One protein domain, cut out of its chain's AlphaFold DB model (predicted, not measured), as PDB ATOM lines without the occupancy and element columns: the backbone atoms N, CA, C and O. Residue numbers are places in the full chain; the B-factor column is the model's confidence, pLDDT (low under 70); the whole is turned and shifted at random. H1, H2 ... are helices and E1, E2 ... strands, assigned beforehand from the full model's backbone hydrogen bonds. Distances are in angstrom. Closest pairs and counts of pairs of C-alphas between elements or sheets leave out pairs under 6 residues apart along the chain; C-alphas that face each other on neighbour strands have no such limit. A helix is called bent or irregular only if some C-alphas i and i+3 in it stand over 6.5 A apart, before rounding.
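AT A GLANCE: This is residues 2 to 208 of the 208 residues of an uncharacterized protein of Janibacter alkaliphilus (UniProt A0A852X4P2). There is little regular structure: long loops, among them residues 33 to 68 and 188 to 208, surround a small curled sheet, with H4 packed on it. The 207 printed residues include, in order, H1 E1 H2 E2 E3 H3 H4 E4, mixed in class, with 50 in named elements; the mixed sheet runs E1 E3 E2 E4. It is compact, radius of gyration of the C-alphas 16.1 A, spanning 50 by 36 by 33 A.

HOW THE PARTS SIT: After H1, residues 28 to 32, not on the sheet, find E1, residues 69 to 72, parallel to E3, residues 123 to 131; N 70 and O 127 are 3.1 A apart. E2, residues 113 to 117, makes a hairpin with E3, N 114 to O 126 2.9 A, and is antiparallel to E4, residues 183 to 187, N 115 to O 185 2.9 A. H4, residues 164 to 170, lies over E3 at a height over the sheet of 7.9 A; the closest C-alphas are those of Cys 124 and Cys 169, 6.3 A. H2, residues 80 to 89, irregular with C-alphas 84 and 87 7.9 A apart, and H3, residues 139 to 143, only just touch, with 3 pairs of C-alphas within 8 A, the closest Val 89 and Ala 139, 6.5 A. Every O i to N i+4 pair is within hydrogen-bond range in H1, H3 and H4, and 4 of 6 in H2.

IN THESE COORDINATES: Find C-alpha 28, where H1 begins, at (-44.813, 26.871, 41.390). E3 runs 21.7 A, bending by 62 degrees at residue 128; E4 ends at C-alpha 187, (-23.011, 19.521, 48.307).

THE WHOLE: The printed part has no cut; the links H1 to E1, H2 to E2, H3 to H4 and H4 to E4 are long. Look for pLDDT under 70 at residues 13 to 17 and 97.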
ATOM      1  N   THR A   2     -33.663  13.286  32.370       92.31
ATOM      2  CA  THR A   2     -34.592  14.003  31.487       92.31
ATOM      3  C   THR A   2     -34.539  15.505  31.761       92.31
ATOM      4  O   THR A   2     -33.770  15.966  32.607       92.31
ATOM      5  N   THR A   3     -35.233  16.301  30.952       94.00
ATOM      6  CA  THR A   3     -35.357  17.746  31.164       94.00
ATOM      7  C   THR A   3     -36.817  18.066  31.378       94.00
ATOM      8  O   THR A   3     -37.650  17.628  30.599       94.00
ATOM      9  N   PHE A   4     -37.087  18.841  32.417       94.44
ATOM     10  CA  PHE A   4     -38.412  19.333  32.767       94.44
ATOM     11  C   PHE A   4     -38.334  20.841  32.947       94.44
ATOM     12  O   PHE A   4     -37.236  21.399  33.089       94.44
ATOM     13  N   TRP A   5     -39.477  21.520  32.916       96.38
ATOM     14  CA  TRP A   5     -39.485  22.962  33.124       96.38
ATOM     15  C   TRP A   5     -40.714  23.463  33.864       96.38
ATOM     16  O   TRP A   5     -41.821  22.977  33.655       96.38
ATOM     17  N   VAL A   6     -40.547  24.500  34.688       97.25
ATOM     18  CA  VAL A   6     -41.676  25.130  35.378       97.25
ATOM     19  C   VAL A   6     -42.702  25.617  34.356       97.25
ATOM     20  O   VAL A   6     -42.417  26.449  33.490       97.25
ATOM     21  N   GLY A   7     -43.927  25.111  34.478       93.88
ATOM     22  CA  GLY A   7     -45.020  25.392  33.552       93.88
ATOM     23  C   GLY A   7     -45.279  24.309  32.506       93.88
ATOM     24  O   GLY A   7     -46.281  24.422  31.799       93.88
ATOM     25  N   GLU A   8     -44.440  23.277  32.422       90.50
ATOM     26  CA  GLU A   8     -44.643  22.130  31.539       90.50
ATOM     27  C   GLU A   8     -45.988  21.437  31.806       90.50
ATOM     28  O   GLU A   8     -46.403  21.224  32.948       90.50
ATOM     29  N   LEU A   9     -46.659  21.062  30.717       84.81
ATOM     30  CA  LEU A   9     -47.837  20.201  30.709       84.81
ATOM     31  C   LEU A   9     -47.533  18.994  29.819       84.81
ATOM     32  O   LEU A   9     -47.788  19.032  28.616       84.81
ATOM     33  N   PHE A  10     -46.973  17.947  30.418       75.38
ATOM     34  CA  PHE A  10     -46.587  16.711  29.742       75.38
ATOM     35  C   PHE A  10     -47.800  15.806  29.460       75.38
ATOM     36  O   PHE A  10     -48.056  15.432  28.317       75.38
ATOM     37  N   ASP A  11     -48.592  15.501  30.493       72.88
ATOM     38  CA  ASP A  11     -49.834  14.727  30.405       72.88
ATOM     39  C   ASP A  11     -50.867  15.242  31.430       72.88
ATOM     40  O   ASP A  11     -50.767  14.950  32.621       72.88
ATOM     41  N   PRO A  12     -51.912  15.970  30.996       71.06
ATOM     42  CA  PRO A  12     -52.944  16.492  31.896       71.06
ATOM     43  C   PRO A  12     -53.744  15.423  32.660       71.06
ATOM     44  O   PRO A  12     -54.477  15.768  33.586       71.06
ATOM     45  N   GLY A  13     -53.688  14.157  32.233       65.38
ATOM     46  CA  GLY A  13     -54.382  13.036  32.865       65.38
ATOM     47  C   GLY A  13     -53.533  12.238  33.858       65.38
ATOM     48  O   GLY A  13     -54.093  11.416  34.585       65.38
ATOM     49  N   ALA A  14     -52.216  12.462  33.899       68.88
ATOM     50  CA  ALA A  14     -51.299  11.779  34.807       68.88
ATOM     51  C   ALA A  14     -51.089  12.587  36.096       68.88
ATOM     52  O   ALA A  14     -51.059  13.817  36.075       68.88
ATOM     53  N   SER A  15     -50.917  11.902  37.229       66.12
ATOM     54  CA  SER A  15     -50.661  12.552  38.525       66.12
ATOM     55  C   SER A  15     -49.333  13.315  38.567       66.12
ATOM     56  O   SER A  15     -49.202  14.246  39.350       66.12
ATOM     57  N   ASP A  16     -48.380  12.925  37.723       65.38
ATOM     58  CA  ASP A  16     -47.036  13.489  37.571       65.38
ATOM     59  C   ASP A  16     -46.837  14.188  36.212       65.38
ATOM     60  O   ASP A  16     -45.718  14.481  35.803       65.38
ATOM     61  N   GLY A  17     -47.919  14.457  35.477       67.31
ATOM     62  CA  GLY A  17     -47.837  14.953  34.102       67.31
ATOM     63  C   GLY A  17     -47.787  16.475  33.957       67.31
ATOM     64  O   GLY A  17     -48.021  16.986  32.863       67.31
ATOM     65  N   SER A  18     -47.534  17.231  35.026       79.88
ATOM     66  CA  SER A  18     -47.518  18.695  34.978       79.88
ATOM     67  C   SER A  18     -46.551  19.281  35.994       79.88
ATOM     68  O   SER A  18     -46.739  19.100  37.190       79.88
ATOM     69  N   GLN A  19     -45.657  20.140  35.516       87.19
ATOM     70  CA  GLN A  19     -44.686  20.888  36.322       87.19
ATOM     71  C   GLN A  19     -45.176  22.318  36.587       87.19
ATOM     72  O   GLN A  19     -44.415  23.281  36.711       87.19
ATOM     73  N   ARG A  20     -46.505  22.495  36.601       90.31
ATOM     74  CA  ARG A  20     -47.146  23.744  37.035       90.31
ATOM     75  C   ARG A  20     -47.154  23.910  38.555       90.31
ATOM     76  O   ARG A  20     -47.263  25.033  39.046       90.31
ATOM     77  N   ILE A  21     -47.053  22.782  39.241       91.50
ATOM     78  CA  ILE A  21     -46.838  22.618  40.672       91.50
ATOM     79  C   ILE A  21     -45.591  21.748  40.833       91.50
ATOM     80  O   ILE A  21     -45.234  21.043  39.894       91.50
ATOM     81  N   SER A  22     -44.962  21.800  41.998       94.25
ATOM     82  CA  SER A  22     -43.954  20.817  42.413       94.25
ATOM     83  C   SER A  22     -44.396  20.155  43.707       94.25
ATOM     84  O   SER A  22     -45.255  20.680  44.417       94.25
ATOM     85  N   THR A  23     -43.711  19.080  44.084       94.50
ATOM     86  CA  THR A  23     -43.763  18.450  45.411       94.50
ATOM     87  C   THR A  23     -43.658  19.467  46.556       94.50
ATOM     88  O   THR A  23     -44.186  19.245  47.642       94.50
ATOM     89  N   TYR A  24     -42.989  20.606  46.343       96.94
ATOM     90  CA  TYR A  24     -42.731  21.592  47.394       96.94
ATOM     91  C   TYR A  24     -43.436  22.940  47.190       96.94
ATOM     92  O   TYR A  24     -43.251  23.828  48.022       96.94
ATOM     93  N   ASP A  25     -44.174  23.139  46.097       96.56
ATOM     94  CA  ASP A  25     -44.811  24.416  45.759       96.56
ATOM     95  C   ASP A  25     -46.072  24.198  44.903       96.56
ATOM     96  O   ASP A  25     -45.989  23.917  43.704       96.56
ATOM     97  N   ASN A  26     -47.248  24.361  45.514       94.56
ATOM     98  CA  ASN A  26     -48.548  24.202  44.850       94.56
ATOM     99  C   ASN A  26     -48.927  25.363  43.908       94.56
ATOM    100  O   ASN A  26     -49.954  25.287  43.232       94.56
ATOM    101  N   ASP A  27     -48.123  26.429  43.835       94.94
ATOM    102  CA  ASP A  27     -48.284  27.532  42.877       94.94
ATOM    103  C   ASP A  27     -46.951  27.827  42.164       94.94
ATOM    104  O   ASP A  27     -46.573  28.981  41.938       94.94
ATOM    105  N   TRP A  28     -46.212  26.766  41.809       96.94
ATOM    106  CA  TRP A  28     -44.813  26.871  41.390       96.94
ATOM    107  C   TRP A  28     -44.590  27.807  40.200       96.94
ATOM    108  O   TRP A  28     -43.664  28.613  40.221       96.94
ATOM    109  N   VAL A  29     -45.473  27.796  39.193       96.50
ATOM    110  CA  VAL A  29     -45.396  28.733  38.050       96.50
ATOM    111  C   VAL A  29     -45.454  30.182  38.500       96.50
ATOM    112  O   VAL A  29     -44.678  31.016  38.028       96.50
ATOM    113  N   SER A  30     -46.377  30.497  39.407       96.38
ATOM    114  CA  SER A  30     -46.465  31.834  39.969       96.38
ATOM    115  C   SER A  30     -45.201  32.117  40.764       96.38
ATOM    116  O   SER A  30     -44.484  33.047  40.413       96.38
ATOM    117  N   SER A  31     -44.842  31.295  41.749       97.81
ATOM    118  CA  SER A  31     -43.651  31.491  42.582       97.81
ATOM    119  C   SER A  31     -42.363  31.684  41.770       97.81
ATOM    120  O   SER A  31     -41.597  32.606  42.058       97.81
ATOM    121  N   TYR A  32     -42.163  30.901  40.706       98.19
ATOM    122  CA  TYR A  32     -41.028  31.000  39.784       98.19
ATOM    123  C   TYR A  32     -41.051  32.277  38.936       98.19
ATOM    124  O   TYR A  32     -40.000  32.793  38.574       98.19
ATOM    125  N   GLY A  33     -42.227  32.846  38.663       97.00
ATOM    126  CA  GLY A  33     -42.397  34.077  37.881       97.00
ATOM    127  C   GLY A  33     -42.968  33.873  36.478       97.00
ATOM    128  O   GLY A  33     -43.081  34.841  35.729       97.00
ATOM    129  N   GLY A  34     -43.354  32.649  36.119       96.38
ATOM    130  CA  GLY A  34     -43.978  32.318  34.843       96.38
ATOM    131  C   GLY A  34     -43.475  31.003  34.252       96.38
ATOM    132  O   GLY A  34     -42.881  30.181  34.938       96.38
ATOM    133  N   CYS A  35     -43.739  30.820  32.960       96.38
ATOM    134  CA  CYS A  35     -43.226  29.705  32.163       96.38
ATOM    135  C   CYS A  35     -41.696  29.772  32.054       96.38
ATOM    136  O   CYS A  35     -41.171  30.779  31.576       96.38
ATOM    137  N   ASP A  36     -40.992  28.702  32.421       97.31
ATOM    138  CA  ASP A  36     -39.542  28.582  32.249       97.31
ATOM    139  C   ASP A  36     -39.155  28.199  30.811       97.31
ATOM    140  O   ASP A  36     -38.545  27.168  30.536       97.31
ATOM    141  N   GLY A  37     -39.528  29.052  29.863       95.06
ATOM    142  CA  GLY A  37     -39.376  28.776  28.444       95.06
ATOM    143  C   GLY A  37     -40.105  29.795  27.578       95.06
ATOM    144  O   GLY A  37     -40.118  30.992  27.872       95.06
ATOM    145  N   VAL A  38     -40.720  29.328  26.497       94.88
ATOM    146  CA  VAL A  38     -41.503  30.147  25.570       94.88
ATOM    147  C   VAL A  38     -42.973  29.762  25.689       94.88
ATOM    148  O   VAL A  38     -43.342  28.598  25.566       94.88
ATOM    149  N   VAL A  39     -43.837  30.761  25.876       94.44
ATOM    150  CA  VAL A  39     -45.287  30.570  25.763       94.44
ATOM    151  C   VAL A  39     -45.673  30.644  24.287       94.44
ATOM    152  O   VAL A  39     -45.455  31.671  23.637       94.44
ATOM    153  N   THR A  40     -46.234  29.562  23.753       92.31
ATOM    154  CA  THR A  40     -46.729  29.501  22.372       92.31
ATOM    155  C   THR A  40     -48.013  30.315  22.199       92.31
ATOM    156  O   THR A  40     -48.664  30.705  23.169       92.31
ATOM    157  N   GLU A  41     -48.440  30.540  20.953       89.50
ATOM    158  CA  GLU A  41     -49.721  31.206  20.661       89.50
ATOM    159  C   GLU A  41     -50.929  30.478  21.279       89.50
ATOM    160  O   GLU A  41     -51.933  31.108  21.606       89.50
ATOM    161  N   ALA A  42     -50.818  29.162  21.486       88.25
ATOM    162  CA  ALA A  42     -51.834  28.344  22.141       88.25
ATOM    163  C   ALA A  42     -51.816  28.457  23.681       88.25
ATOM    164  O   ALA A  42     -52.620  27.807  24.347       88.25
ATOM    165  N   GLY A  43     -50.911  29.256  24.255       88.31
ATOM    166  CA  GLY A  43     -50.747  29.403  25.703       88.31
ATOM    167  C   GLY A  43     -50.015  28.235  26.371       88.31
ATOM    168  O   GLY A  43     -50.081  28.104  27.591       88.31
ATOM    169  N   ILE A  44     -49.339  27.387  25.591       90.81
ATOM    170  CA  ILE A  44     -48.575  26.239  26.096       90.81
ATOM    171  C   ILE A  44     -47.159  26.701  26.427       90.81
ATOM    172  O   ILE A  44     -46.550  27.425  25.640       90.81
ATOM    173  N   CYS A  45     -46.649  26.296  27.586       94.19
ATOM    174  CA  CYS A  45     -45.267  26.539  27.976       94.19
ATOM    175  C   CYS A  45     -44.361  25.447  27.397       94.19
ATOM    176  O   CYS A  45     -44.461  24.293  27.805       94.19
ATOM    177  N   GLU A  46     -43.480  25.815  26.473       93.62
ATOM    178  CA  GLU A  46     -42.462  24.932  25.898       93.62
ATOM    179  C   GLU A  46     -41.068  25.351  26.369       93.62
ATOM    180  O   GLU A  46     -40.807  26.542  26.549       93.62
ATOM    181  N   THR A  47     -40.155  24.394  26.536       93.94
ATOM    182  CA  THR A  47     -38.755  24.691  26.869       93.94
ATOM    183  C   THR A  47     -38.043  25.474  25.760       93.94
ATOM    184  O   THR A  47     -38.470  25.514  24.604       93.94
ATOM    185  N   GLU A  48     -36.909  26.092  26.088       95.06
ATOM    186  CA  GLU A  48     -36.061  26.778  25.115       95.06
ATOM    187  C   GLU A  48     -34.572  26.521  25.360       95.06
ATOM    188  O   GLU A  48     -34.124  26.204  26.463       95.06
ATOM    189  N   ARG A  49     -33.766  26.705  24.311       96.56
ATOM    190  CA  ARG A  49     -32.312  26.574  24.414       96.56
ATOM    191  C   ARG A  49     -31.711  27.670  25.295       96.56
ATOM    192  O   ARG A  49     -31.999  28.852  25.109       96.56
ATOM    193  N   ARG A  50     -30.790  27.269  26.174       97.38
ATOM    194  CA  ARG A  50     -29.984  28.153  27.029       97.38
ATOM    195  C   ARG A  50     -28.587  28.390  26.462       97.38
ATOM    196  O   ARG A  50     -28.030  27.517  25.790       97.38
ATOM    197  N   TYR A  51     -28.014  29.560  26.747       97.44
ATOM    198  CA  TYR A  51     -26.736  29.983  26.176       97.44
ATOM    199  C   TYR A  51     -25.733  30.476  27.230       97.44
ATOM    200  O   TYR A  51     -26.017  31.392  27.999       97.44
ATOM    201  N   ALA A  52     -24.533  29.889  27.186       97.38
ATOM    202  CA  ALA A  52     -23.282  30.586  26.861       97.38
ATOM    203  C   ALA A  52     -22.934  31.911  27.573       97.38
ATOM    204  O   ALA A  52     -22.017  32.082  28.370       97.38
ATOM    205  N   ASP A  53     -23.569  32.933  27.065       97.50
ATOM    206  CA  ASP A  53     -23.265  34.340  27.233       97.50
ATOM    207  C   ASP A  53     -24.359  35.040  28.045       97.50
ATOM    208  O   ASP A  53     -24.173  36.162  28.504       97.50
ATOM    209  N   GLU A  54     -25.465  34.336  28.290       97.06
ATOM    210  CA  GLU A  54     -26.653  34.800  29.002       97.06
ATOM    211  C   GLU A  54     -26.778  34.133  30.387       97.06
ATOM    212  O   GLU A  54     -27.848  34.115  30.990       97.06
ATOM    213  N   GLY A  55     -25.714  33.504  30.899       97.94
ATOM    214  CA  GLY A  55     -25.753  32.809  32.194       97.94
ATOM    215  C   GLY A  55     -26.686  31.585  32.232       97.94
ATOM    216  O   GLY A  55     -26.869  31.019  33.299       97.94
ATOM    217  N   TRP A  56     -27.227  31.163  31.078       98.44
ATOM    218  CA  TRP A  56     -28.146  30.043  30.897       98.44
ATOM    219  C   TRP A  56     -29.517  30.315  31.507       98.44
ATOM    220  O   TRP A  56     -30.301  29.396  31.736       98.44
ATOM    221  N   PHE A  57     -29.806  31.593  31.732       98.50
ATOM    222  CA  PHE A  57     -31.066  32.053  32.274       98.50
ATOM    223  C   PHE A  57     -32.207  31.941  31.249       98.50
ATOM    224  O   PHE A  57     -31.973  31.836  30.035       98.50
ATOM    225  N   PRO A  58     -33.456  31.996  31.738       97.88
ATOM    226  CA  PRO A  58     -34.643  32.269  30.937       97.88
ATOM    227  C   PRO A  58     -34.480  33.488  30.031       97.88
ATOM    228  O   PRO A  58     -33.999  34.525  30.478       97.88
ATOM    229  N   ARG A  59     -34.871  33.383  28.750       95.69
ATOM    230  CA  ARG A  59     -34.715  34.488  27.780       95.69
ATOM    231  C   ARG A  59     -35.996  35.285  27.576       95.69
ATOM    232  O   ARG A  59     -35.966  36.381  27.017       95.69
ATOM    233  N   ARG A  60     -37.141  34.714  27.957       94.62
ATOM    234  CA  ARG A  60     -38.479  35.299  27.745       94.62
ATOM    235  C   ARG A  60     -39.133  35.806  29.023       94.62
ATOM    236  O   ARG A  60     -40.228  36.359  28.954       94.62
ATOM    237  N   MET A  61     -38.481  35.613  30.160       94.81
ATOM    238  CA  MET A  61     -38.953  36.022  31.476       94.81
ATOM    239  C   MET A  61     -37.766  36.188  32.426       94.81
ATOM    240  O   MET A  61     -36.665  35.732  32.129       94.81
ATOM    241  N   GLU A  62     -37.998  36.849  33.555       96.00
ATOM    242  CA  GLU A  62     -37.031  36.950  34.646       96.00
ATOM    243  C   GLU A  62     -37.500  36.039  35.787       96.00
ATOM    244  O   GLU A  62     -38.579  36.280  36.344       96.00
ATOM    245  N   PRO A  63     -36.744  34.984  36.132       97.88
ATOM    246  CA  PRO A  63     -37.164  34.075  37.182       97.88
ATOM    247  C   PRO A  63     -37.030  34.739  38.558       97.88
ATOM    248  O   PRO A  63     -36.127  35.532  38.811       97.88
ATOM    249  N   ARG A  64     -37.947  34.406  39.465       98.50
ATOM    250  CA  ARG A  64     -37.958  34.826  40.878       98.50
ATOM    251  C   ARG A  64     -37.376  33.766  41.813       98.50
ATOM    252  O   ARG A  64     -37.119  34.046  42.981       98.50
ATOM    253  N   GLN A  65     -37.180  32.561  41.292       98.56
ATOM    254  CA  GLN A  65     -36.549  31.420  41.942       98.56
ATOM    255  C   GLN A  65     -35.331  30.984  41.118       98.56
ATOM    256  O   GLN A  65     -35.124  31.457  40.002       98.56
ATOM    257  N   ASN A  66     -34.489  30.121  41.680       98.69
ATOM    258  CA  ASN A  66     -33.278  29.661  41.011       98.69
ATOM    259  C   ASN A  66     -33.621  28.928  39.699       98.69
ATOM    260  O   ASN A  66     -34.336  27.932  39.775       98.69
ATOM    261  N   PRO A  67     -33.115  29.359  38.525       98.69
ATOM    262  CA  PRO A  67     -33.352  28.659  37.263       98.69
ATOM    263  C   PRO A  67     -32.550  27.359  37.132       98.69
ATOM    264  O   PRO A  67     -32.848  26.553  36.262       98.69
ATOM    265  N   PHE A  68     -31.550  27.133  37.988       98.81
ATOM    266  CA  PHE A  68     -30.801  25.884  38.086       98.81
ATOM    267  C   PHE A  68     -31.467  24.974  39.115       98.81
ATOM    268  O   PHE A  68     -30.963  24.767  40.219       98.81
ATOM    269  N   TYR A  69     -32.634  24.453  38.759       98.75
ATOM    270  CA  TYR A  69     -33.388  23.519  39.587       98.75
ATOM    271  C   TYR A  69     -33.406  22.114  38.988       98.75
ATOM    272  O   TYR A  69     -33.145  21.930  37.796       98.75
ATOM    273  N   LEU A  70     -33.681  21.132  39.836       98.69
ATOM    274  CA  LEU A  70     -33.742  19.711  39.507       98.69
ATOM    275  C   LEU A  70     -34.655  18.970  40.486       98.69
ATOM    276  O   LEU A  70     -35.035  19.528  41.525       98.69
ATOM    277  N   ASP A  71     -34.933  17.712  40.181       97.31
ATOM    278  CA  ASP A  71     -35.553  16.766  41.101       97.31
ATOM    279  C   ASP A  71     -34.623  15.588  41.443       97.31
ATOM    280  O   ASP A  71     -33.546  15.401  40.867       97.31
ATOM    281  N   VAL A  72     -35.022  14.826  42.457       97.31
ATOM    282  CA  VAL A  72     -34.478  13.499  42.765       97.31
ATOM    283  C   VAL A  72     -35.640  12.580  43.156       97.31
ATOM    284  O   VAL A  72     -36.637  13.083  43.681       97.31
ATOM    285  N   PRO A  73     -35.546  11.249  42.965       97.19
ATOM    286  CA  PRO A  73     -36.676  10.331  43.139       97.19
ATOM    287  C   PRO A  73     -36.898   9.979  44.615       97.19
ATOM    288  O   PRO A  73     -36.850   8.820  45.025       97.19
ATOM    289  N   TYR A  74     -37.082  11.007  45.440       98.25
ATOM    290  CA  TYR A  74     -37.407  10.894  46.849       98.25
ATOM    291  C   TYR A  74     -38.237  12.099  47.296       98.25
ATOM    292  O   TYR A  74     -37.735  13.219  47.369       98.25
ATOM    293  N   ASP A  75     -39.496  11.857  47.621       97.88
ATOM    294  CA  ASP A  75     -40.424  12.824  48.179       97.88
ATOM    295  C   ASP A  75     -40.543  12.587  49.686       97.88
ATOM    296  O   ASP A  75     -41.095  11.597  50.168       97.88
ATOM    297  N   ASP A  76     -39.994  13.518  50.457       97.75
ATOM    298  CA  ASP A  76     -40.004  13.451  51.910       97.75
ATOM    299  C   ASP A  76     -41.180  14.209  52.547       97.75
ATOM    300  O   ASP A  76     -41.181  14.432  53.763       97.75
ATOM    301  N   VAL A  77     -42.174  14.602  51.745       96.94
ATOM    302  CA  VAL A  77     -43.326  15.413  52.151       96.94
ATOM    303  C   VAL A  77     -44.660  14.742  51.850       96.94
ATOM    304  O   VAL A  77     -45.501  14.696  52.756       96.94
ATOM    305  N   HIS A  78     -44.894  14.279  50.621       95.25
ATOM    306  CA  HIS A  78     -46.199  13.789  50.171       95.25
ATOM    307  C   HIS A  78     -46.241  12.266  50.014       95.25
ATOM    308  O   HIS A  78     -47.198  11.671  50.521       95.25
ATOM    309  N   ASP A  79     -45.210  11.633  49.453       96.81
ATOM    310  CA  ASP A  79     -45.104  10.171  49.391       96.81
ATOM    311  C   ASP A  79     -45.165   9.539  50.792       96.81
ATOM    312  O   ASP A  79     -44.502   9.974  51.739       96.81
ATOM    313  N   GLU A  80     -46.006   8.516  50.962       97.50
ATOM    314  CA  GLU A  80     -46.230   7.901  52.273       97.50
ATOM    315  C   GLU A  80     -44.990   7.158  52.784       97.50
ATOM    316  O   GLU A  80     -44.671   7.242  53.976       97.50
ATOM    317  N   THR A  81     -44.278   6.460  51.898       97.81
ATOM    318  CA  THR A  81     -43.091   5.672  52.246       97.81
ATOM    319  C   THR A  81     -41.884   6.578  52.458       97.81
ATOM    320  O   THR A  81     -41.173   6.428  53.459       97.81
ATOM    321  N   GLY A  82     -41.671   7.534  51.555       97.50
ATOM    322  CA  GLY A  82     -40.659   8.576  51.641       97.50
ATOM    323  C   GLY A  82     -40.813   9.372  52.932       97.50
ATOM    324  O   GLY A  82     -39.907   9.382  53.769       97.50
ATOM    325  N   PHE A  83     -42.007   9.905  53.201       97.69
ATOM    326  CA  PHE A  83     -42.283  10.625  54.444       97.69
ATOM    327  C   PHE A  83     -42.018   9.777  55.697       97.69
ATOM    328  O   PHE A  83     -41.341  10.231  56.620       97.69
ATOM    329  N   ALA A  84     -42.507   8.532  55.741       96.75
ATOM    330  CA  ALA A  84     -42.340   7.660  56.906       96.75
ATOM    331  C   ALA A  84     -40.871   7.289  57.183       96.75
ATOM    332  O   ALA A  84     -40.515   6.965  58.319       96.75
ATOM    333  N   ARG A  85     -40.011   7.313  56.157       96.38
ATOM    334  CA  ARG A  85     -38.607   6.881  56.247       96.38
ATOM    335  C   ARG A  85     -37.605   8.028  56.264       96.38
ATOM    336  O   ARG A  85     -36.447   7.774  56.591       96.38
ATOM    337  N   ARG A  86     -38.008   9.264  55.962       96.62
ATOM    338  CA  ARG A  86     -37.100  10.400  55.726       96.62
ATOM    339  C   ARG A  86     -36.051  10.618  56.814       96.62
ATOM    340  O   ARG A  86     -34.877  10.758  56.502       96.62
ATOM    341  N   CYS A  87     -36.415  10.534  58.094       95.94
ATOM    342  CA  CYS A  87     -35.446  10.700  59.187       95.94
ATOM    343  C   CYS A  87     -34.533   9.492  59.429       95.94
ATOM    344  O   CYS A  87     -33.577   9.593  60.191       95.94
ATOM    345  N   ALA A  88     -34.827   8.347  58.816       95.25
ATOM    346  CA  ALA A  88     -33.979   7.164  58.873       95.25
ATOM    347  C   ALA A  88     -33.006   7.078  57.689       95.25
ATOM    348  O   ALA A  88     -31.980   6.415  57.816       95.25
ATOM    349  N   VAL A  89     -33.331   7.695  56.544       96.38
ATOM    350  CA  VAL A  89     -32.547   7.544  55.304       96.38
ATOM    351  C   VAL A  89     -31.877   8.827  54.825       96.38
ATOM    352  O   VAL A  89     -30.848   8.731  54.166       96.38
ATOM    353  N   ILE A  90     -32.408  10.011  55.151       97.25
ATOM    354  CA  ILE A  90     -31.802  11.284  54.746       97.25
ATOM    355  C   ILE A  90     -30.626  11.592  55.689       97.25
ATOM    356  O   ILE A  90     -30.858  11.788  56.884       97.25
ATOM    357  N   PRO A  91     -29.374  11.688  55.196       94.56
ATOM    358  CA  PRO A  91     -28.190  11.749  56.062       94.56
ATOM    359  C   PRO A  91     -28.110  12.963  56.999       94.56
ATOM    360  O   PRO A  91     -27.429  12.909  58.020       94.56
ATOM    361  N   TRP A  92     -28.770  14.068  56.645       93.88
ATOM    362  CA  TRP A  92     -28.797  15.306  57.431       93.88
ATOM    363  C   TRP A  92     -30.120  15.535  58.168       93.88
ATOM    364  O   TRP A  92     -30.293  16.581  58.797       93.88
ATOM    365  N   ALA A  93     -31.061  14.591  58.101       94.00
ATOM    366  CA  ALA A  93     -32.245  14.651  58.943       94.00
ATOM    367  C   ALA A  93     -31.873  14.315  60.396       94.00
ATOM    368  O   ALA A  93     -31.077  13.416  60.659       94.00
ATOM    369  N   ASP A  94     -32.455  15.040  61.353       82.50
ATOM    370  CA  ASP A  94     -32.258  14.778  62.781       82.50
ATOM    371  C   ASP A  94     -33.424  13.922  63.304       82.50
ATOM    372  O   ASP A  94     -34.552  14.405  63.315       82.50
ATOM    373  N   PRO A  95     -33.209  12.670  63.753       75.38
ATOM    374  CA  PRO A  95     -34.254  11.865  64.390       75.38
ATOM    375  C   PRO A  95     -34.502  12.248  65.863       75.38
ATOM    376  O   PRO A  95     -35.380  11.684  66.519       75.38
ATOM    377  N   GLY A  96     -33.699  13.154  66.426       72.00
ATOM    378  CA  GLY A  96     -33.796  13.636  67.797       72.00
ATOM    379  C   GLY A  96     -34.862  14.716  68.006       72.00
ATOM    380  O   GLY A  96     -35.648  15.061  67.131       72.00
ATOM    381  N   ARG A  97     -34.883  15.294  69.214       61.81
ATOM    382  CA  ARG A  97     -35.888  16.296  69.631       61.81
ATOM    383  C   ARG A  97     -35.871  17.609  68.833       61.81
ATOM    384  O   ARG A  97     -36.800  18.392  69.004       61.81
ATOM    385  N   GLY A  98     -34.826  17.881  68.049       73.81
ATOM    386  CA  GLY A  98     -34.720  19.070  67.194       73.81
ATOM    387  C   GLY A  98     -35.184  18.839  65.754       73.81
ATOM    388  O   GLY A  98     -35.357  19.803  65.010       73.81
ATOM    389  N   GLY A  99     -35.401  17.577  65.383       83.50
ATOM    390  CA  GLY A  99     -35.853  17.171  64.069       83.50
ATOM    391  C   GLY A  99     -37.290  17.550  63.762       83.50
ATOM    392  O   GLY A  99     -38.129  17.730  64.642       83.50
ATOM    393  N   ARG A 100     -37.592  17.595  62.469       93.75
ATOM    394  CA  ARG A 100     -38.931  17.815  61.924       93.75
ATOM    395  C   ARG A 100     -39.476  16.553  61.259       93.75
ATOM    396  O   ARG A 100     -40.087  16.637  60.211       93.75
ATOM    397  N   CYS A 101     -39.250  15.377  61.853       94.06
ATOM    398  CA  CYS A 101     -39.590  14.075  61.257       94.06
ATOM    399  C   CYS A 101     -41.080  13.851  61.000       94.06
ATOM    400  O   CYS A 101     -41.422  13.220  60.005       94.06
ATOM    401  N   ASP A 102     -41.957  14.437  61.814       93.62
ATOM    402  CA  ASP A 102     -43.415  14.298  61.680       93.62
ATOM    403  C   ASP A 102     -44.083  15.526  61.021       93.62
ATOM    404  O   ASP A 102     -45.305  15.588  60.908       93.62
ATOM    405  N   ASP A 103     -43.299  16.510  60.571       94.88
ATOM    406  CA  ASP A 103     -43.793  17.761  59.987       94.88
ATOM    407  C   ASP A 103     -43.883  17.693  58.452       94.88
ATOM    408  O   ASP A 103     -42.867  17.779  57.758       94.88
ATOM    409  N   ARG A 104     -45.096  17.542  57.906       93.62
ATOM    410  CA  ARG A 104     -45.327  17.555  56.449       93.62
ATOM    411  C   ARG A 104     -45.243  18.953  55.823       93.62
ATOM    412  O   ARG A 104     -45.321  19.061  54.609       93.62
ATOM    413  N   ASP A 105     -45.082  20.014  56.599       94.19
ATOM    414  CA  ASP A 105     -44.836  21.355  56.058       94.19
ATOM    415  C   ASP A 105     -43.323  21.642  55.949       94.19
ATOM    416  O   ASP A 105     -42.896  22.737  55.579       94.19
ATOM    417  N   HIS A 106     -42.488  20.634  56.226       96.00
ATOM    418  CA  HIS A 106     -41.047  20.681  56.059       96.00
ATOM    419  C   HIS A 106     -40.541  19.572  55.137       96.00
ATOM    420  O   HIS A 106     -40.863  18.405  55.338       96.00
ATOM    421  N   SER A 107     -39.664  19.953  54.208       97.38
ATOM    422  CA  SER A 107     -38.798  19.049  53.454       97.38
ATOM    423  C   SER A 107     -37.340  19.247  53.866       97.38
ATOM    424  O   SER A 107     -36.862  20.383  53.957       97.38
ATOM    425  N   TYR A 108     -36.629  18.145  54.072       97.88
ATOM    426  CA  TYR A 108     -35.179  18.075  54.189       97.88
ATOM    427  C   TYR A 108     -34.476  18.149  52.829       97.88
ATOM    428  O   TYR A 108     -33.265  18.348  52.814       97.88
ATOM    429  N   LEU A 109     -35.184  17.989  51.707       98.06
ATOM    430  CA  LEU A 109     -34.623  18.049  50.354       98.06
ATOM    431  C   LEU A 109     -34.824  19.407  49.676       98.06
ATOM    432  O   LEU A 109     -33.917  19.872  48.989       98.06
ATOM    433  N   LYS A 110     -35.961  20.083  49.883       98.00
ATOM    434  CA  LYS A 110     -36.225  21.406  49.294       98.00
ATOM    435  C   LYS A 110     -35.070  22.368  49.581       98.00
ATOM    436  O   LYS A 110     -34.700  22.597  50.732       98.00
ATOM    437  N   ASN A 111     -34.547  22.977  48.516       98.12
ATOM    438  CA  ASN A 111     -33.429  23.930  48.519       98.12
ATOM    439  C   ASN A 111     -32.040  23.337  48.831       98.12
ATOM    440  O   ASN A 111     -31.078  24.109  48.884       98.12
ATOM    441  N   VAL A 112     -31.900  22.014  48.983       98.19
ATOM    442  CA  VAL A 112     -30.589  21.344  49.043       98.19
ATOM    443  C   VAL A 112     -29.900  21.424  47.682       98.19
ATOM    444  O   VAL A 112     -30.556  21.407  46.641       98.19
ATOM    445  N   TRP A 113     -28.573  21.527  47.696       98.75
ATOM    446  CA  TRP A 113     -27.752  21.668  46.502       98.75
ATOM    447  C   TRP A 113     -27.140  20.345  46.054       98.75
ATOM    448  O   TRP A 113     -26.659  19.551  46.869       98.75
ATOM    449  N   LEU A 114     -27.105  20.152  44.737       98.81
ATOM    450  CA  LEU A 114     -26.343  19.098  44.083       98.81
ATOM    451  C   LEU A 114     -25.269  19.711  43.186       98.81
ATOM    452  O   LEU A 114     -25.502  20.715  42.512       98.81
ATOM    453  N   GLU A 115     -24.111  19.061  43.153       98.81
ATOM    454  CA  GLU A 115     -23.152  19.167  42.057       98.81
ATOM    455  C   GLU A 115     -23.522  18.132  40.993       98.81
ATOM    456  O   GLU A 115     -23.794  16.975  41.323       98.81
ATOM    457  N   LEU A 116     -23.493  18.532  39.725       98.69
ATOM    458  CA  LEU A 116     -23.760  17.696  38.563       98.69
ATOM    459  C   LEU A 116     -22.611  17.818  37.561       98.69
ATOM    460  O   LEU A 116     -22.162  18.918  37.246       98.69
ATOM    461  N   VAL A 117     -22.174  16.686  37.013       98.56
ATOM    462  CA  VAL A 117     -21.119  16.601  36.002       98.56
ATOM    463  C   VAL A 117     -21.683  15.989  34.727       98.56
ATOM    464  O   VAL A 117     -22.071  14.816  34.710       98.56
ATOM    465  N   GLY A 118     -21.721  16.787  33.661       97.56
ATOM    466  CA  GLY A 118     -22.286  16.411  32.367       97.56
ATOM    467  C   GLY A 118     -21.383  15.492  31.530       97.56
ATOM    468  O   GLY A 118     -20.220  15.259  31.884       97.56
ATOM    469  N   PRO A 119     -21.866  15.016  30.364       95.75
ATOM    470  CA  PRO A 119     -21.134  14.084  29.494       95.75
ATOM    471  C   PRO A 119     -19.761  14.592  29.034       95.75
ATOM    472  O   PRO A 119     -18.833  13.812  28.831       95.75
ATOM    473  N   SER A 120     -19.617  15.914  28.891       93.94
ATOM    474  CA  SER A 120     -18.367  16.573  28.489       93.94
ATOM    475  C   SER A 120     -17.428  16.906  29.657       93.94
ATOM    476  O   SER A 120     -16.364  17.483  29.436       93.94
ATOM    477  N   GLY A 121     -17.806  16.563  30.894       97.00
ATOM    478  CA  GLY A 121     -17.060  16.902  32.107       97.00
ATOM    479  C   GLY A 121     -17.340  18.303  32.659       97.00
ATOM    480  O   GLY A 121     -16.636  18.733  33.562       97.00
ATOM    481  N   ARG A 122     -18.343  19.022  32.133       97.12
ATOM    482  CA  ARG A 122     -18.786  20.304  32.707       97.12
ATOM    483  C   ARG A 122     -19.447  20.079  34.059       97.12
ATOM    484  O   ARG A 122     -20.357  19.261  34.153       97.12
ATOM    485  N   GLU A 123     -19.005  20.839  35.051       98.31
ATOM    486  CA  GLU A 123     -19.543  20.846  36.409       98.31
ATOM    487  C   GLU A 123     -20.520  22.018  36.565       98.31
ATOM    488  O   GLU A 123     -20.195  23.160  36.228       98.31
ATOM    489  N   CYS A 124     -21.722  21.726  37.052       98.62
ATOM    490  CA  CYS A 124     -22.799  22.683  37.285       98.62
ATOM    491  C   CYS A 124     -23.475  22.368  38.619       98.62
ATOM    492  O   CYS A 124     -23.384  21.248  39.117       98.62
ATOM    493  N   TYR A 125     -24.177  23.343  39.188       98.88
ATOM    494  CA  TYR A 125     -24.818  23.199  40.491       98.88
ATOM    495  C   TYR A 125     -26.280  23.599  40.394       98.88
ATOM    496  O   TYR A 125     -26.611  24.539  39.672       98.88
ATOM    497  N   GLY A 126     -27.144  22.900  41.123       98.75
ATOM    498  CA  GLY A 126     -28.568  23.207  41.152       98.75
ATOM    499  C   GLY A 126     -29.233  22.850  42.473       98.75
ATOM    500  O   GLY A 126     -28.677  22.100  43.277       98.75
ATOM    501  N   GLN A 127     -30.415  23.419  42.699       98.69
ATOM    502  CA  GLN A 127     -31.219  23.175  43.892       98.69
ATOM    503  C   GLN A 127     -32.312  22.144  43.616       98.69
ATOM    504  O   GLN A 127     -33.004  22.229  42.604       98.69
ATOM    505  N   VAL A 128     -32.534  21.230  44.561       98.69
ATOM    506  CA  VAL A 128     -33.707  20.348  44.539       98.69
ATOM    507  C   VAL A 128     -34.955  21.205  44.730       98.69
ATOM    508  O   VAL A 128     -35.088  21.899  45.747       98.69
ATOM    509  N   GLN A 129     -35.842  21.207  43.738       98.38
ATOM    510  CA  GLN A 129     -37.093  21.970  43.750       98.38
ATOM    511  C   GLN A 129     -38.326  21.117  43.455       98.38
ATOM    512  O   GLN A 129     -39.422  21.650  43.608       98.38
ATOM    513  N   ASP A 130     -38.149  19.832  43.149       97.50
ATOM    514  CA  ASP A 130     -39.219  18.842  43.024       97.50
ATOM    515  C   ASP A 130     -38.723  17.432  43.421       97.50
ATOM    516  O   ASP A 130     -37.570  17.282  43.847       97.50
ATOM    517  N   ALA A 131     -39.581  16.420  43.309       96.56
ATOM    518  CA  ALA A 131     -39.261  15.007  43.467       96.56
ATOM    519  C   ALA A 131     -39.763  14.198  42.260       96.56
ATOM    520  O   ALA A 131     -40.808  14.506  41.695       96.56
ATOM    521  N   GLY A 132     -39.020  13.156  41.888       93.81
ATOM    522  CA  GLY A 132     -39.260  12.372  40.674       93.81
ATOM    523  C   GLY A 132     -37.956  12.040  39.932       93.81
ATOM    524  O   GLY A 132     -36.878  12.123  40.525       93.81
ATOM    525  N   PRO A 133     -38.016  11.625  38.656       91.12
ATOM    526  CA  PRO A 133     -39.207  11.268  37.892       91.12
ATOM    527  C   PRO A 133     -39.624   9.815  38.117       91.12
ATOM    528  O   PRO A 133     -38.797   8.908  38.232       91.12
ATOM    529  N   GLY A 134     -40.932   9.562  38.080       89.44
ATOM    530  CA  GLY A 134     -41.520   8.222  38.007       89.44
ATOM    531  C   GLY A 134     -41.402   7.345  39.263       89.44
ATOM    532  O   GLY A 134     -42.222   6.444  39.433       89.44
ATOM    533  N   GLU A 135     -40.450   7.616  40.144       94.81
ATOM    534  CA  GLU A 135     -40.294   7.017  41.469       94.81
ATOM    535  C   GLU A 135     -40.123   8.135  42.500       94.81
ATOM    536  O   GLU A 135     -39.541   9.175  42.193       94.81
ATOM    537  N   TYR A 136     -40.634   7.920  43.712       96.31
ATOM    538  CA  TYR A 136     -40.732   8.963  44.742       96.31
ATOM    539  C   TYR A 136     -40.213   8.512  46.115       96.31
ATOM    540  O   TYR A 136     -40.290   9.265  47.078       96.31
ATOM    541  N   ASP A 137     -39.650   7.309  46.239       97.50
ATOM    542  CA  ASP A 137     -39.118   6.788  47.504       97.50
ATOM    543  C   ASP A 137     -37.817   5.975  47.338       97.50
ATOM    544  O   ASP A 137     -37.458   5.161  48.200       97.50
ATOM    545  N   ASP A 138     -37.052   6.240  46.270       98.00
ATOM    546  CA  ASP A 138     -35.823   5.526  45.910       98.00
ATOM    547  C   ASP A 138     -34.620   5.950  46.775       98.00
ATOM    548  O   ASP A 138     -33.598   6.472  46.322       98.00
ATOM    549  N   ALA A 139     -34.722   5.686  48.078       97.75
ATOM    550  CA  ALA A 139     -33.676   5.984  49.052       97.75
ATOM    551  C   ALA A 139     -32.343   5.292  48.730       97.75
ATOM    552  O   ALA A 139     -31.285   5.787  49.111       97.75
ATOM    553  N   ARG A 140     -32.390   4.130  48.063       97.56
ATOM    554  CA  ARG A 140     -31.195   3.362  47.705       97.56
ATOM    555  C   ARG A 140     -30.392   4.098  46.636       97.56
ATOM    556  O   ARG A 140     -29.178   4.163  46.760       97.56
ATOM    557  N   TYR A 141     -31.057   4.660  45.630       97.69
ATOM    558  CA  TYR A 141     -30.404   5.505  44.638       97.69
ATOM    559  C   TYR A 141     -29.960   6.854  45.214       97.69
ATOM    560  O   TYR A 141     -28.826   7.268  44.990       97.69
ATOM    561  N   VAL A 142     -30.836   7.536  45.961       98.00
ATOM    562  CA  VAL A 142     -30.593   8.930  46.367       98.00
ATOM    563  C   VAL A 142     -29.597   9.041  47.526       98.00
ATOM    564  O   VAL A 142     -28.764   9.944  47.528       98.00
ATOM    565  N   PHE A 143     -29.653   8.138  48.510       97.62
ATOM    566  CA  PHE A 143     -28.853   8.234  49.744       97.62
ATOM    567  C   PHE A 143     -27.922   7.038  49.984       97.62
ATOM    568  O   PHE A 143     -27.181   7.036  50.968       97.62
ATOM    569  N   GLY A 144     -27.977   6.011  49.131       95.06
ATOM    570  CA  GLY A 144     -27.137   4.822  49.255       95.06
ATOM    571  C   GLY A 144     -25.662   5.093  48.958       95.06
ATOM    572  O   GLY A 144     -25.298   6.056  48.284       95.06
ATOM    573  N   ASP A 145     -24.798   4.213  49.454       93.31
ATOM    574  CA  ASP A 145     -23.343   4.277  49.285       93.31
ATOM    575  C   ASP A 145     -22.812   3.337  48.187       93.31
ATOM    576  O   ASP A 145     -21.614   3.337  47.897       93.31
ATOM    577  N   ASP A 146     -23.682   2.549  47.550       93.50
ATOM    578  CA  ASP A 146     -23.305   1.459  46.646       93.50
ATOM    579  C   ASP A 146     -23.446   1.774  45.145       93.50
ATOM    580  O   ASP A 146     -23.482   0.853  44.328       93.50
ATOM    581  N   ASP A 147     -23.491   3.064  44.776       91.31
ATOM    582  CA  ASP A 147     -23.661   3.549  43.389       91.31
ATOM    583  C   ASP A 147     -24.824   2.840  42.667       91.31
ATOM    584  O   ASP A 147     -24.723   2.406  41.512       91.31
ATOM    585  N   ALA A 148     -25.943   2.671  43.380       95.62
ATOM    586  CA  ALA A 148     -27.146   2.091  42.814       95.62
ATOM    587  C   ALA A 148     -27.591   2.862  41.560       95.62
ATOM    588  O   ALA A 148     -27.323   4.050  41.375       95.62
ATOM    589  N   ARG A 149     -28.266   2.161  40.650       95.19
ATOM    590  CA  ARG A 149     -28.946   2.796  39.515       95.19
ATOM    591  C   ARG A 149     -30.392   3.107  39.913       95.19
ATOM    592  O   ARG A 149     -30.913   2.376  40.758       95.19
ATOM    593  N   PRO A 150     -31.013   4.145  39.322       95.81
ATOM    594  CA  PRO A 150     -32.395   4.506  39.631       95.81
ATOM    595  C   PRO A 150     -33.329   3.310  39.442       95.81
ATOM    596  O   PRO A 150     -33.167   2.547  38.486       95.81
ATOM    597  N   ALA A 151     -34.310   3.160  40.327       96.31
ATOM    598  CA  ALA A 151     -35.343   2.133  40.225       96.31
ATOM    599  C   ALA A 151     -36.329   2.401  39.075       96.31
ATOM    600  O   ALA A 151     -36.917   1.459  38.537       96.31
ATOM    601  N   ASN A 152     -36.476   3.670  38.683       93.94
ATOM    602  CA  ASN A 152     -37.402   4.112  37.651       93.94
ATOM    603  C   ASN A 152     -37.175   3.373  36.319       93.94
ATOM    604  O   ASN A 152     -36.056   3.279  35.816       93.94
ATOM    605  N   GLN A 153     -38.260   2.877  35.722       92.12
ATOM    606  CA  GLN A 153     -38.268   2.239  34.395       92.12
ATOM    607  C   GLN A 153     -38.986   3.086  33.331       92.12
ATOM    608  O   GLN A 153     -38.969   2.742  32.146       92.12
ATOM    609  N   ARG A 154     -39.626   4.190  33.734       88.44
ATOM    610  CA  ARG A 154     -40.273   5.166  32.848       88.44
ATOM    611  C   ARG A 154     -39.246   6.198  32.368       88.44
ATOM    612  O   ARG A 154     -38.133   6.256  32.878       88.44
ATOM    613  N   TYR A 155     -39.594   6.985  31.347       86.81
ATOM    614  CA  TYR A 155     -38.777   8.122  30.878       86.81
ATOM    615  C   TYR A 155     -37.306   7.764  30.567       86.81
ATOM    616  O   TYR A 155     -36.379   8.520  30.837       86.81
ATOM    617  N   GLY A 156     -37.068   6.566  30.023       85.75
ATOM    618  CA  GLY A 156     -35.713   6.079  29.730       85.75
ATOM    619  C   GLY A 156     -34.896   5.654  30.957       85.75
ATOM    620  O   GLY A 156     -33.682   5.507  30.846       85.75
ATOM    621  N   GLY A 157     -35.538   5.445  32.109       91.62
ATOM    622  CA  GLY A 157     -34.885   5.070  33.363       91.62
ATOM    623  C   GLY A 157     -34.156   6.234  34.032       91.62
ATOM    624  O   GLY A 157     -33.068   6.061  34.587       91.62
ATOM    625  N   ALA A 158     -34.705   7.444  33.910       92.75
ATOM    626  CA  ALA A 158     -34.130   8.638  34.509       92.75
ATOM    627  C   ALA A 158     -34.182   8.573  36.045       92.75
ATOM    628  O   ALA A 158     -35.195   8.193  36.622       92.75
ATOM    629  N   GLY A 159     -33.082   8.964  36.694       94.75
ATOM    630  CA  GLY A 159     -33.013   9.168  38.147       94.75
ATOM    631  C   GLY A 159     -33.021  10.631  38.568       94.75
ATOM    632  O   GLY A 159     -32.718  10.916  39.714       94.75
ATOM    633  N   MET A 160     -33.238  11.541  37.622       95.81
ATOM    634  CA  MET A 160     -33.519  12.952  37.863       95.81
ATOM    635  C   MET A 160     -33.931  13.623  36.556       95.81
ATOM    636  O   MET A 160     -33.487  13.213  35.468       95.81
ATOM    637  N   ASP A 161     -34.670  14.701  36.721       95.50
ATOM    638  CA  ASP A 161     -34.963  15.744  35.767       95.50
ATOM    639  C   ASP A 161     -34.177  16.998  36.124       95.50
ATOM    640  O   ASP A 161     -34.005  17.376  37.286       95.50
ATOM    641  N   VAL A 162     -33.662  17.656  35.092       97.75
ATOM    642  CA  VAL A 162     -32.920  18.905  35.237       97.75
ATOM    643  C   VAL A 162     -33.621  20.024  34.486       97.75
ATOM    644  O   VAL A 162     -34.173  19.813  33.411       97.75
ATOM    645  N   SER A 163     -33.574  21.232  35.038       98.44
ATOM    646  CA  SER A 163     -34.055  22.451  34.380       98.44
ATOM    647  C   SER A 163     -33.378  22.708  33.025       98.44
ATOM    648  O   SER A 163     -32.252  22.247  32.785       98.44
ATOM    649  N   PRO A 164     -33.964  23.556  32.158       98.38
ATOM    650  CA  PRO A 164     -33.320  23.986  30.919       98.38
ATOM    651  C   PRO A 164     -31.951  24.651  31.155       98.38
ATOM    652  O   PRO A 164     -31.031  24.484  30.347       98.38
ATOM    653  N   ALA A 165     -31.781  25.381  32.270       98.62
ATOM    654  CA  ALA A 165     -30.501  25.992  32.651       98.62
ATOM    655  C   ALA A 165     -29.419  24.935  32.897       98.62
ATOM    656  O   ALA A 165     -28.320  25.024  32.337       98.62
ATOM    657  N   LEU A 166     -29.743  23.895  33.670       98.69
ATOM    658  CA  LEU A 166     -28.841  22.770  33.901       98.69
ATOM    659  C   LEU A 166     -28.588  21.966  32.624       98.69
ATOM    660  O   LEU A 166     -27.430  21.651  32.357       98.69
ATOM    661  N   ASN A 167     -29.606  21.713  31.795       98.31
ATOM    662  CA  ASN A 167     -29.445  21.044  30.500       98.31
ATOM    663  C   ASN A 167     -28.368  21.743  29.646       98.31
ATOM    664  O   ASN A 167     -27.369  21.131  29.245       98.31
ATOM    665  N   GLY A 168     -28.512  23.058  29.449       97.75
ATOM    666  CA  GLY A 168     -27.535  23.841  28.697       97.75
ATOM    667  C   GLY A 168     -26.158  23.891  29.366       97.75
ATOM    668  O   GLY A 168     -25.139  23.960  28.675       97.75
ATOM    669  N   CYS A 169     -26.097  23.886  30.703       98.31
ATOM    670  CA  CYS A 169     -24.853  24.027  31.469       98.31
ATOM    671  C   CYS A 169     -24.020  22.755  31.386       98.31
ATOM    672  O   CYS A 169     -22.832  22.794  31.059       98.31
ATOM    673  N   LEU A 170     -24.682  21.619  31.588       98.25
ATOM    674  CA  LEU A 170     -24.103  20.282  31.516       98.25
ATOM    675  C   LEU A 170     -23.744  19.895  30.076       98.25
ATOM    676  O   LEU A 170     -22.907  19.013  29.858       98.25
ATOM    677  N   GLY A 171     -24.322  20.596  29.096       96.50
ATOM    678  CA  GLY A 171     -24.088  20.365  27.678       96.50
ATOM    679  C   GLY A 171     -24.732  19.065  27.221       96.50
ATOM    680  O   GLY A 171     -24.069  18.261  26.564       96.50
ATOM    681  N   LEU A 172     -25.992  18.854  27.611       96.25
ATOM    682  CA  LEU A 172     -26.772  17.711  27.149       96.25
ATOM    683  C   LEU A 172     -27.018  17.818  25.636       96.25
ATOM    684  O   LEU A 172     -27.011  18.901  25.045       96.25
ATOM    685  N   SER A 173     -27.171  16.667  24.990       93.19
ATOM    686  CA  SER A 173     -27.233  16.542  23.533       93.19
ATOM    687  C   SER A 173     -28.568  17.004  22.939       93.19
ATOM    688  O   SER A 173     -28.601  17.482  21.801       93.19
ATOM    689  N   SER A 174     -29.651  16.893  23.711       92.88
ATOM    690  CA  SER A 174     -31.009  17.309  23.352       92.88
ATOM    691  C   SER A 174     -31.593  18.202  24.442       92.88
ATOM    692  O   SER A 174     -31.280  18.032  25.618       92.88
ATOM    693  N   LEU A 175     -32.470  19.129  24.049       90.12
ATOM    694  CA  LEU A 175     -33.222  19.974  24.986       90.12
ATOM    695  C   LEU A 175     -34.262  19.184  25.780       90.12
ATOM    696  O   LEU A 175     -34.563  19.548  26.905       90.12
ATOM    697  N   ASP A 176     -34.788  18.124  25.178       85.12
ATOM    698  CA  ASP A 176     -35.791  17.247  25.767       85.12
ATOM    699  C   ASP A 176     -35.490  15.822  25.294       85.12
ATOM    700  O   ASP A 176     -35.942  15.350  24.250       85.12
ATOM    701  N   GLY A 177     -34.517  15.195  25.948       85.69
ATOM    702  CA  GLY A 177     -34.042  13.866  25.593       85.69
ATOM    703  C   GLY A 177     -33.711  13.056  26.832       85.69
ATOM    704  O   GLY A 177     -33.426  13.600  27.892       85.69
ATOM    705  N   THR A 178     -33.721  11.737  26.673       88.56
ATOM    706  CA  THR A 178     -33.582  10.773  27.777       88.56
ATOM    707  C   THR A 178     -32.225  10.056  27.785       88.56
ATOM    708  O   THR A 178     -31.947   9.244  28.665       88.56
ATOM    709  N   GLY A 179     -31.378  10.316  26.781       86.44
ATOM    710  CA  GLY A 179     -30.181   9.516  26.492       86.44
ATOM    711  C   GLY A 179     -28.896   9.957  27.193       86.44
ATOM    712  O   GLY A 179     -27.930   9.194  27.211       86.44
ATOM    713  N   ASP A 180     -28.860  11.162  27.763       92.50
ATOM    714  CA  ASP A 180     -27.661  11.671  28.423       92.50
ATOM    715  C   ASP A 180     -27.558  11.206  29.884       92.50
ATOM    716  O   ASP A 180     -28.551  11.060  30.612       92.50
ATOM    717  N   LEU A 181     -26.312  11.012  30.322       93.81
ATOM    718  CA  LEU A 181     -25.951  10.613  31.679       93.81
ATOM    719  C   LEU A 181     -25.202  11.742  32.393       93.81
ATOM    720  O   LEU A 181     -24.339  12.395  31.808       93.81
ATOM    721  N   VAL A 182     -25.509  11.923  33.675       95.69
ATOM    722  CA  VAL A 182     -24.769  12.792  34.596       95.69
ATOM    723  C   VAL A 182     -24.266  11.981  35.768       95.69
ATOM    724  O   VAL A 182     -24.882  10.996  36.176       95.69
ATOM    725  N   ARG A 183     -23.147  12.430  36.328       96.81
ATOM    726  CA  ARG A 183     -22.739  12.082  37.690       96.81
ATOM    727  C   ARG A 183     -23.179  13.212  38.603       96.81
ATOM    728  O   ARG A 183     -23.084  14.364  38.194       96.81
ATOM    729  N   TRP A 184     -23.632  12.910  39.810       98.06
ATOM    730  CA  TRP A 184     -24.045  13.942  40.752       98.06
ATOM    731  C   TRP A 184     -23.706  13.557  42.188       98.06
ATOM    732  O   TRP A 184     -23.434  12.392  42.479       98.06
ATOM    733  N   ARG A 185     -23.692  14.551  43.074       97.69
ATOM    734  CA  ARG A 185     -23.592  14.363  44.526       97.69
ATOM    735  C   ARG A 185     -24.231  15.532  45.264       97.69
ATOM    736  O   ARG A 185     -24.252  16.647  44.746       97.69
ATOM    737  N   PHE A 186     -24.672  15.303  46.497       98.19
ATOM    738  CA  PHE A 186     -25.031  16.395  47.401       98.19
ATOM    739  C   PHE A 186     -23.808  17.250  47.750       98.19
ATOM    740  O   PHE A 186     -22.688  16.744  47.894       98.19
ATOM    741  N   VAL A 187     -24.034  18.552  47.910       98.00
ATOM    742  CA  VAL A 187     -23.011  19.521  48.307       98.00
ATOM    743  C   VAL A 187     -23.604  20.530  49.300       98.00
ATOM    744  O   VAL A 187     -24.722  21.005  49.093       98.00
ATOM    745  N   PRO A 188     -22.906  20.863  50.402       97.50
ATOM    746  CA  PRO A 188     -23.334  21.939  51.291       97.50
ATOM    747  C   PRO A 188     -23.445  23.276  50.550       97.50
ATOM    748  O   PRO A 188     -22.619  23.586  49.697       97.50
ATOM    749  N   ALA A 189     -24.423  24.113  50.908       96.94
ATOM    750  CA  ALA A 189     -24.630  25.412  50.252       96.94
ATOM    751  C   ALA A 189     -23.404  26.350  50.340       96.94
ATOM    752  O   ALA A 189     -23.171  27.158  49.436       96.94
ATOM    753  N   ASP A 190     -22.613  26.229  51.409       97.06
ATOM    754  CA  ASP A 190     -21.374  26.993  51.609       97.06
ATOM    755  C   ASP A 190     -20.219  26.492  50.724       97.06
ATOM    756  O   ASP A 190     -19.306  27.258  50.423       97.06
ATOM    757  N   ASP A 191     -20.298  25.246  50.250       98.12
ATOM    758  CA  ASP A 191     -19.307  24.623  49.367       98.12
ATOM    759  C   ASP A 191     -19.659  24.790  47.876       98.12
ATOM    760  O   ASP A 191     -18.864  24.430  47.007       98.12
ATOM    761  N   VAL A 192     -20.837  25.340  47.553       98.56
ATOM    762  CA  VAL A 192     -21.224  25.647  46.168       98.56
ATOM    763  C   VAL A 192     -20.384  26.830  45.662       98.56
ATOM    764  O   VAL A 192     -20.509  27.930  46.206       98.56
ATOM    765  N   PRO A 193     -19.559  26.674  44.615       98.31
ATOM    766  CA  PRO A 193     -18.727  27.760  44.109       98.31
ATOM    767  C   PRO A 193     -19.564  28.870  43.461       98.31
ATOM    768  O   PRO A 193     -20.726  28.672  43.092       98.31
ATOM    769  N   ASP A 194     -18.957  30.043  43.290       98.19
ATOM    770  CA  ASP A 194     -19.561  31.133  42.526       98.19
ATOM    771  C   ASP A 194     -19.817  30.707  41.073       98.19
ATOM    772  O   ASP A 194     -18.975  30.089  40.418       98.19
ATOM    773  N   GLY A 195     -20.990  31.066  40.559       97.94
ATOM    774  CA  GLY A 195     -21.424  30.735  39.207       97.94
ATOM    775  C   GLY A 195     -22.826  31.266  38.917       97.94
ATOM    776  O   GLY A 195     -23.454  31.859  39.802       97.94
ATOM    777  N   PRO A 196     -23.349  31.059  37.694       98.44
ATOM    778  CA  PRO A 196     -24.669  31.562  37.309       98.44
ATOM    779  C   PRO A 196     -25.791  31.034  38.217       98.44
ATOM    780  O   PRO A 196     -26.738  31.760  38.511       98.44
ATOM    781  N   TRP A 197     -25.638  29.822  38.752       98.69
ATOM    782  CA  TRP A 197     -26.562  29.208  39.708       98.69
ATOM    783  C   TRP A 197     -26.687  29.956  41.042       98.69
ATOM    784  O   TRP A 197     -27.684  29.769  41.729       98.69
ATOM    785  N   ARG A 198     -25.732  30.817  41.428       98.25
ATOM    786  CA  ARG A 198     -25.824  31.619  42.667       98.25
ATOM    787  C   ARG A 198     -26.444  33.005  42.466       98.25
ATOM    788  O   ARG A 198     -26.626  33.717  43.450       98.25
ATOM    789  N   VAL A 199     -26.768  33.406  41.232       98.25
ATOM    790  CA  VAL A 199     -27.346  34.736  40.954       98.25
ATOM    791  C   VAL A 199     -28.744  34.870  41.566       98.25
ATOM    792  O   VAL A 199     -29.072  35.922  42.113       98.25
ATOM    793  N   ILE A 200     -29.541  33.799  41.526       98.44
ATOM    794  CA  ILE A 200     -30.829  33.698  42.220       98.44
ATOM    795  C   ILE A 200     -30.834  32.390  43.000       98.44
ATOM    796  O   ILE A 200     -30.654  31.327  42.419       98.44
ATOM    797  N   VAL A 201     -31.049  32.470  44.312       98.56
ATOM    798  CA  VAL A 201     -31.127  31.307  45.205       98.56
ATOM    799  C   VAL A 201     -32.541  31.230  45.759       98.56
ATOM    800  O   VAL A 201     -33.017  32.182  46.379       98.56
ATOM    801  N   THR A 202     -33.211  30.095  45.565       98.56
ATOM    802  CA  THR A 202     -34.510  29.858  46.196       98.56
ATOM    803  C   THR A 202     -34.304  29.578  47.680       98.56
ATOM    804  O   THR A 202     -33.567  28.664  48.054       98.56
ATOM    805  N   THR A 203     -34.966  30.367  48.527       97.56
ATOM    806  CA  THR A 203     -34.950  30.209  49.993       97.56
ATOM    807  C   THR A 203     -36.344  30.036  50.589       97.56
ATOM    808  O   THR A 203     -36.474  29.906  51.806       97.56
ATOM    809  N   SER A 204     -37.397  30.081  49.768       97.25
ATOM    810  CA  SER A 204     -38.763  29.850  50.232       97.25
ATOM    811  C   SER A 204     -38.904  28.416  50.759       97.25
ATOM    812  O   SER A 204     -38.333  27.495  50.163       97.25
ATOM    813  N   PRO A 205     -39.630  28.207  51.871       96.06
ATOM    814  CA  PRO A 205     -39.928  26.869  52.369       96.06
ATOM    815  C   PRO A 205     -40.937  26.161  51.449       96.06
ATOM    816  O   PRO A 205     -41.319  26.696  50.408       96.06
ATOM    817  N   VAL A 206     -41.376  24.966  51.854       96.50
ATOM    818  CA  VAL A 206     -42.527  24.291  51.241       96.50
ATOM    819  C   VAL A 206     -43.740  25.235  51.257       96.50
ATOM    820  O   VAL A 206     -44.025  25.857  52.283       96.50
ATOM    821  N   ALA A 207     -44.431  25.352  50.124       92.50
ATOM    822  CA  ALA A 207     -45.614  26.186  49.936       92.50
ATOM    823  C   ALA A 207     -46.788  25.327  49.442       92.50
ATOM    824  O   ALA A 207     -46.684  24.640  48.429       92.50
ATOM    825  N   ARG A 208     -47.901  25.354  50.178       78.44
ATOM    826  CA  ARG A 208     -49.088  24.525  49.936       78.44
ATOM    827  C   ARG A 208     -50.286  25.342  49.485       78.44
ATOM    828  O   ARG A 208     -50.396  26.506  49.923       78.44
TER     829      ARG A 208